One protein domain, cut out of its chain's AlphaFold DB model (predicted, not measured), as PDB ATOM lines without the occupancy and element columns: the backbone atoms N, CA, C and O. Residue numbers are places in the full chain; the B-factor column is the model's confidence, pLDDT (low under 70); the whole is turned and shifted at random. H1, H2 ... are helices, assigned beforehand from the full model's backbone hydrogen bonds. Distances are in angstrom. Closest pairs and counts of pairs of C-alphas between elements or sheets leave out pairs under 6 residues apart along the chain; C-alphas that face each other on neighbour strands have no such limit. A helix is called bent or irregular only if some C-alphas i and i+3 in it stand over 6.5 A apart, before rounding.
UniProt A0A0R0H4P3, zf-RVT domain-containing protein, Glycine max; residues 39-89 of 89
ATOM      1  N   TRP A  39     148.202 163.830 119.852       89.09
ATOM      2  CA  TRP A  39     148.442 165.144 120.455       89.09
ATOM      3  C   TRP A  39     148.360 166.307 119.455       89.09
ATOM      4  O   TRP A  39     147.543 167.211 119.623       89.09
ATOM      5  N   GLU A  40     149.091 166.235 118.336       86.73
ATOM      6  CA  GLU A  40     149.102 167.308 117.327       86.73
ATOM      7  C   GLU A  40     147.707 167.576 116.716       86.73
ATOM      8  O   GLU A  40     147.344 168.711 116.403       86.73
ATOM      9  N   ASN A  41     146.887 166.535 116.546       88.39
ATOM     10  CA  ASN A  41     145.534 166.652 115.994       88.39
ATOM     11  C   ASN A  41     144.504 167.096 117.037       88.39
ATOM     12  O   ASN A  41     143.467 167.638 116.650       88.39
ATOM     13  N   LEU A  42     144.755 166.832 118.321       89.61
ATOM     14  CA  LEU A  42     143.944 167.301 119.443       89.61
ATOM     15  C   LEU A  42     144.195 168.788 119.694       89.61
ATOM     16  O   LEU A  42     143.232 169.548 119.780       89.61
ATOM     17  N   LEU A  43     145.459 169.220 119.661       88.21
ATOM     18  CA  LEU A  43     145.825 170.635 119.711       88.21
ATOM     19  C   LEU A  43     145.165 171.447 118.595       88.21
ATOM     20  O   LEU A  43     144.602 172.503 118.848       88.21
ATOM     21  N   LYS A  44     145.150 170.928 117.360       88.59
ATOM     22  CA  LYS A  44     144.468 171.571 116.216       88.59
ATOM     23  C   LYS A  44     142.944 171.693 116.378       88.59
ATOM     24  O   LYS A  44     142.297 172.280 115.516       88.59
ATOM     25  N   ARG A  45     142.362 171.065 117.402       91.47
ATOM     26  CA  ARG A  45     140.928 171.093 117.728       91.47
ATOM     27  C   ARG A  45     140.650 171.801 119.055       91.47
ATOM     28  O   ARG A  45     139.539 171.661 119.557       91.47
ATOM     29  N   ASP A  46     141.644 172.491 119.615       90.72
ATOM     30  CA  ASP A  46     141.540 173.219 120.883       90.72
ATOM     31  C   ASP A  46     141.103 172.325 122.057       90.72
ATOM     32  O   ASP A  46     140.363 172.740 122.948       90.72
ATOM     33  N   VAL A  47     141.540 171.060 122.046       91.40
ATOM     34  CA  VAL A  47     141.369 170.156 123.190       91.40
ATOM     35  C   VAL A  47     142.340 170.578 124.289       91.40
ATOM     36  O   VAL A  47     143.522 170.781 124.014       91.40
ATOM     37  N   ASP A  48     141.843 170.693 125.521       91.50
ATOM     38  CA  ASP A  48     142.668 170.975 126.699       91.50
ATOM     39  C   ASP A  48     143.515 169.742 127.045       91.50
ATOM     40  O   ASP A  48     142.976 168.654 127.261       91.50
ATOM     41  N   LEU A  49     144.838 169.903 127.024       89.44
ATOM     42  CA  LEU A  49     145.817 168.826 127.158       89.44
ATOM     43  C   LEU A  49     146.787 169.150 128.294       89.44
ATOM     44  O   LEU A  49     147.239 170.284 128.457       89.44
ATOM     45  N   THR A  50     147.144 168.135 129.071       87.90
ATOM     46  CA  THR A  50     148.105 168.246 130.165       87.90
ATOM     47  C   THR A  50     149.541 168.369 129.653       87.90
ATOM     48  O   THR A  50     149.857 168.052 128.503       87.90
ATOM     49  N   ALA A  51     150.453 168.761 130.547       82.33
ATOM     50  CA  ALA A  51     151.877 168.857 130.240       82.33
ATOM     51  C   ALA A  51     152.504 167.530 129.773       82.33
ATOM     52  O   ALA A  51     153.578 167.568 129.194       82.33
ATOM     53  N   THR A  52     151.869 166.374 129.991       84.84
ATOM     54  CA  THR A  52     152.380 165.053 129.579       84.84
ATOM     55  C   THR A  52     151.684 164.468 128.353       84.84
ATOM     56  O   THR A  52     152.185 163.502 127.790       84.84
ATOM     57  N   ASP A  53     150.580 165.059 127.892       88.17
ATOM     58  CA  ASP A  53     149.769 164.500 126.795       88.17
ATOM     59  C   ASP A  53     150.465 164.575 125.431       88.17
ATOM     60  O   ASP A  53     149.988 164.009 124.452       88.17
ATOM     61  N   HIS A  54     151.590 165.287 125.356       87.79
ATOM     62  CA  HIS A  54     152.439 165.333 124.173       87.79
ATOM     63  C   HIS A  54     153.281 164.072 123.997       87.79
ATOM     64  O   HIS A  54     153.858 163.903 122.932       87.79
ATOM     65  N   LEU A  55     153.368 163.188 124.995       90.07
ATOM     66  CA  LEU A  55     154.168 161.969 124.930       90.07
ATOM     67  C   LEU A  55     153.382 160.795 124.345       90.07
ATOM     68  O   LEU A  55     152.179 160.661 124.541       90.07
ATOM     69  N   CYS A  56     154.096 159.908 123.655       89.21
ATOM     70  CA  CYS A  56     153.540 158.700 123.062       89.21
ATOM     71  C   CYS A  56     152.839 157.820 124.095       89.21
ATOM     72  O   CYS A  56     153.490 157.284 124.991       89.21
ATOM     73  N   ALA A  57     151.552 157.549 123.881       87.49
ATOM     74  CA  ALA A  57     150.744 156.684 124.736       87.49
ATOM     75  C   ALA A  57     151.291 155.247 124.864       87.49
ATOM     76  O   ALA A  57     150.916 154.526 125.786       87.49
ATOM     77  N   PHE A  58     152.167 154.810 123.950       90.03
ATOM     78  CA  PHE A  58     152.748 153.467 123.971       90.03
ATOM     79  C   PHE A  58     154.148 153.389 124.586       90.03
ATOM     80  O   PHE A  58     154.424 152.448 125.325       90.03
ATOM     81  N   CYS A  59     155.058 154.312 124.254       90.15
ATOM     82  CA  CYS A  59     156.444 154.252 124.741       90.15
ATOM     83  C   CYS A  59     156.792 155.322 125.778       90.15
ATOM     84  O   CYS A  59     157.843 155.212 126.402       90.15
ATOM     85  N   ASN A  60     155.959 156.354 125.930       86.97
ATOM     86  CA  ASN A  60     156.163 157.509 126.809       86.97
ATOM     87  C   ASN A  60     157.524 158.228 126.647       86.97
ATOM     88  O   ASN A  60     157.919 159.007 127.507       86.97
ATOM     89  N   GLY A  61     158.269 157.934 125.575       81.44
ATOM     90  CA  GLY A  61     159.660 158.367 125.395       81.44
ATOM     91  C   GLY A  61     159.872 159.378 124.272       81.44
ATOM     92  O   GLY A  61     160.952 159.948 124.168       81.44
ATOM     93  N   PHE A  62     158.864 159.593 123.425       85.09
ATOM     94  CA  PHE A  62     158.914 160.521 122.297       85.09
ATOM     95  C   PHE A  62     157.604 161.287 122.180       85.09
ATOM     96  O   PHE A  62     156.555 160.782 122.579       85.09
ATOM     97  N   GLU A  63     157.670 162.476 121.590       83.40
ATOM     98  CA  GLU A  63     156.499 163.316 121.364       83.40
ATOM     99  C   GLU A  63     155.580 162.744 120.262       83.40
ATOM    100  O   GLU A  63     156.045 162.310 119.201       83.40
ATOM    101  N   GLU A  64     154.260 162.788 120.464       82.45
ATOM    102  CA  GLU A  64     153.212 162.427 119.496       82.45
ATOM    103  C   GLU A  64     153.000 163.501 118.419       82.45
ATOM    104  O   GLU A  64     151.879 163.898 118.086       82.45
ATOM    105  N   ASN A  65     154.093 163.958 117.816       78.99
ATOM    106  CA  ASN A  65     154.048 164.980 116.773       78.99
ATOM    107  C   ASN A  65     153.498 164.439 115.448       78.99
ATOM    108  O   ASN A  65     153.024 165.205 114.617       78.99
ATOM    109  N   HIS A  66     153.550 163.120 115.230       82.15
ATOM    110  CA  HIS A  66     153.119 162.499 113.981       82.15
ATOM    111  C   HIS A  66     152.433 161.150 114.195       82.15
ATOM    112  O   HIS A  66     152.896 160.306 114.962       82.15
ATOM    113  N   GLN A  67     151.388 160.889 113.399       84.92
ATOM    114  CA  GLN A  67     150.692 159.594 113.363       84.92
ATOM    115  C   GLN A  67     151.654 158.423 113.082       84.92
ATOM    116  O   GLN A  67     151.456 157.316 113.578       84.92
ATOM    117  N   SER A  68     152.706 158.657 112.289       85.95
ATOM    118  CA  SER A  68     153.697 157.636 111.936       85.95
ATOM    119  C   SER A  68     154.446 157.096 113.150       85.95
ATOM    120  O   SER A  68     154.777 155.911 113.152       85.95
ATOM    121  N   HIS A  69     154.660 157.910 114.191       89.46
ATOM    122  CA  HIS A  69     155.244 157.415 115.430       89.46
ATOM    123  C   HIS A  69     154.359 156.327 116.026       89.46
ATOM    124  O   HIS A  69     154.792 155.186 116.145       89.46
ATOM    125  N   LEU A  70     153.090 156.634 116.288       86.96
ATOM    126  CA  LEU A  70     152.174 155.669 116.884       86.96
ATOM    127  C   LEU A  70     152.038 154.399 116.055       86.96
ATOM    128  O   LEU A  70     152.110 153.320 116.622       86.96
ATOM    129  N   PHE A  71     151.898 154.490 114.733       85.93
ATOM    130  CA  PHE A  71     151.522 153.320 113.932       85.93
ATOM    131  C   PHE A  71     152.684 152.596 113.241       85.93
ATOM    132  O   PHE A  71     152.507 151.444 112.853       85.93
ATOM    133  N   LEU A  72     153.850 153.226 113.062       85.06
ATOM    134  CA  LEU A  72     154.923 152.685 112.210       85.06
ATOM    135  C   LEU A  72     156.313 152.648 112.855       85.06
ATOM    136  O   LEU A  72     157.093 151.767 112.481       85.06
ATOM    137  N   SER A  73     156.653 153.591 113.742       87.29
ATOM    138  CA  SER A  73     158.023 153.734 114.271       87.29
ATOM    139  C   SER A  73     158.150 153.690 115.793       87.29
ATOM    140  O   SER A  73     159.267 153.601 116.299       87.29
ATOM    141  N   CYS A  74     157.050 153.696 116.546       91.87
ATOM    142  CA  CYS A  74     157.093 153.475 117.983       91.87
ATOM    143  C   CYS A  74     157.658 152.078 118.260       91.87
ATOM    144  O   CYS A  74     157.333 151.107 117.571       91.87
ATOM    145  N   GLN A  75     158.500 151.965 119.288       90.63
ATOM    146  CA  GLN A  75     159.091 150.694 119.700       90.63
ATOM    147  C   GLN A  75     158.020 149.628 119.973       90.63
ATOM    148  O   GLN A  75     158.198 148.463 119.621       90.63
ATOM    149  N   PHE A  76     156.893 150.018 120.572       91.37
ATOM    150  CA  PHE A  76     155.784 149.108 120.846       91.37
ATOM    151  C   PHE A  76     155.130 148.602 119.554       91.37
ATOM    152  O   PHE A  76     155.035 147.395 119.334       91.37
ATOM    153  N   THR A  77     154.730 149.500 118.654       90.89
ATOM    154  CA  THR A  77     154.037 149.096 117.420       90.89
ATOM    155  C   THR A  77     154.951 148.425 116.410       90.89
ATOM    156  O   THR A  77     154.513 147.525 115.695       90.89
ATOM    157  N   SER A  78     156.238 148.760 116.416       89.91
ATOM    158  CA  SER A  78     157.246 148.042 115.638       89.91
ATOM    159  C   SER A  78     157.331 146.575 116.059       89.91
ATOM    160  O   SER A  78     157.335 145.711 115.189       89.91
ATOM    161  N   GLN A  79     157.320 146.273 117.364       91.04
ATOM    162  CA  GLN A  79     157.307 144.889 117.857       91.04
ATOM    163  C   GLN A  79     156.066 144.126 117.392       91.04
ATOM    164  O   GLN A  79     156.197 143.004 116.912       91.04
ATOM    165  N   ILE A  80     154.882 144.744 117.459       91.17
ATOM    166  CA  ILE A  80     153.641 144.131 116.957       91.17
ATOM    167  C   ILE A  80     153.752 143.841 115.459       91.17
ATOM    168  O   ILE A  80     153.426 142.741 115.024       91.17
ATOM    169  N   ARG A  81     154.248 144.798 114.667       86.29
ATOM    170  CA  ARG A  81     154.434 144.619 113.222       86.29
ATOM    171  C   ARG A  81     155.389 143.467 112.918       86.29
ATOM    172  O   ARG A  81     155.075 142.644 112.069       86.29
ATOM    173  N   TYR A  82     156.539 143.408 113.587       91.08
ATOM    174  CA  TYR A  82     157.496 142.319 113.386       91.08
ATOM    175  C   TYR A  82     156.919 140.971 113.816       91.08
ATOM    176  O   TYR A  82     157.105 139.994 113.101       91.08
ATOM    177  N   ALA A  83     156.168 140.931 114.920       92.22
ATOM    178  CA  ALA A  83     155.476 139.727 115.361       92.22
ATOM    179  C   ALA A  83     154.451 139.253 114.321       92.22
ATOM    180  O   ALA A  83     154.448 138.079 113.974       92.22
ATOM    181  N   MET A  84     153.637 140.154 113.761       89.14
ATOM    182  CA  MET A  84     152.689 139.815 112.692       89.14
ATOM    183  C   MET A  84     153.401 139.280 111.446       89.14
ATOM    184  O   MET A  84     153.037 138.223 110.955       89.14
ATOM    185  N   LEU A  85     154.460 139.955 110.987       89.67
ATOM    186  CA  LEU A  85     155.238 139.507 109.825       89.67
ATOM    187  C   LEU A  85     155.922 138.154 110.057       89.67
ATOM    188  O   LEU A  85     156.130 137.410 109.107       89.67
ATOM    189  N   SER A  86     156.265 137.826 111.306       91.10
ATOM    190  CA  SER A  86     156.832 136.521 111.658       91.10
ATOM    191  C   SER A  86     155.811 135.383 111.715       91.10
ATOM    192  O   SER A  86     156.222 134.235 111.831       91.10
ATOM    193  N   LEU A  87     154.505 135.672 111.652       86.14
ATOM    194  CA  LEU A  87     153.458 134.645 111.562       86.14
ATOM    195  C   LEU A  87     153.197 134.197 110.119       86.14
ATOM    196  O   LEU A  87     152.658 133.112 109.918       86.14
ATOM    197  N   ASP A  88     153.571 135.024 109.140       75.70
ATOM    198  CA  ASP A  88     153.344 134.775 107.711       75.70
ATOM    199  C   ASP A  88     154.554 134.116 107.010       75.70
ATOM    200  O   ASP A  88     154.519 133.903 105.796       75.70
ATOM    201  N   GLY A  89     155.630 133.823 107.754       61.21
ATOM    202  CA  GLY A  89     156.844 133.145 107.273       61.21
ATOM    203  C   GLY A  89     156.985 131.743 107.844       61.21
ATOM    204  O   GLY A  89     157.400 130.851 107.070       61.21
TER     205      GLY A  89
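What this domain is: This is residues 39 to 89 of the 89 residues of the protein "zf-RVT domain-containing protein" of Glycine max (UniProt A0A0R0H4P3). The longest helix, H3, reaches out toward one end of a loose rod and meets the shorter H2 at a corner, while a long looping stretch, residues 44 to 66, joins H2 to the small helix H1 near the other end. Residues 82 to 89, of which 82 to 85 belong to H3, stick out free of the body. The printed part has 51 residues with three named helices, in the order H1, H2, H3, and no named strand; the class is all helix, though the helices hold 23 of the 51 residues. The whole is loose, with a radius of gyration of the C-alphas of 13.4 A and spans of 45 by 19 by 11 A.

How they stand to each other: H3, residues 75 to 85, and H2, residues 67 to 73, touch only at the corner by their tight link of one residue. Their closest C-alphas, those of Phe 71 and Thr 77, are 6.0 A apart. Their lines stand at a steep tilt of 62 degrees and they run the same way. H1, residues 39 to 43, is apart from both H2 and H3. In H1, H2 and H3 every O i to N i+4 pair is within hydrogen-bond range.

Where its parts are: H3 measures 15.4 A from C-alpha 75 at (159.091, 150.694, 119.700) to C-alpha 85 at (155.238, 139.507, 109.825). H2 measures 9.4 A and is irregular, but only just: C-alphas 70 and 73 are 6.7 A apart. H1 measures 6.1 A and begins at C-alpha 39, at (148.442, 165.144, 120.455).

The domain as a whole: The two C-alphas farthest apart, those of Asp 46 and Gly 89, are 45.0 A apart. Without residues 82 to 89 the body spans 32 by 16 by 11 A. The link from H1 to H2 is long, with 23 residues. The printed part has no cut and ends at residue 89, the chain's last. The mean pLDDT of the printed part is 87.2, and residue 89 is under 70.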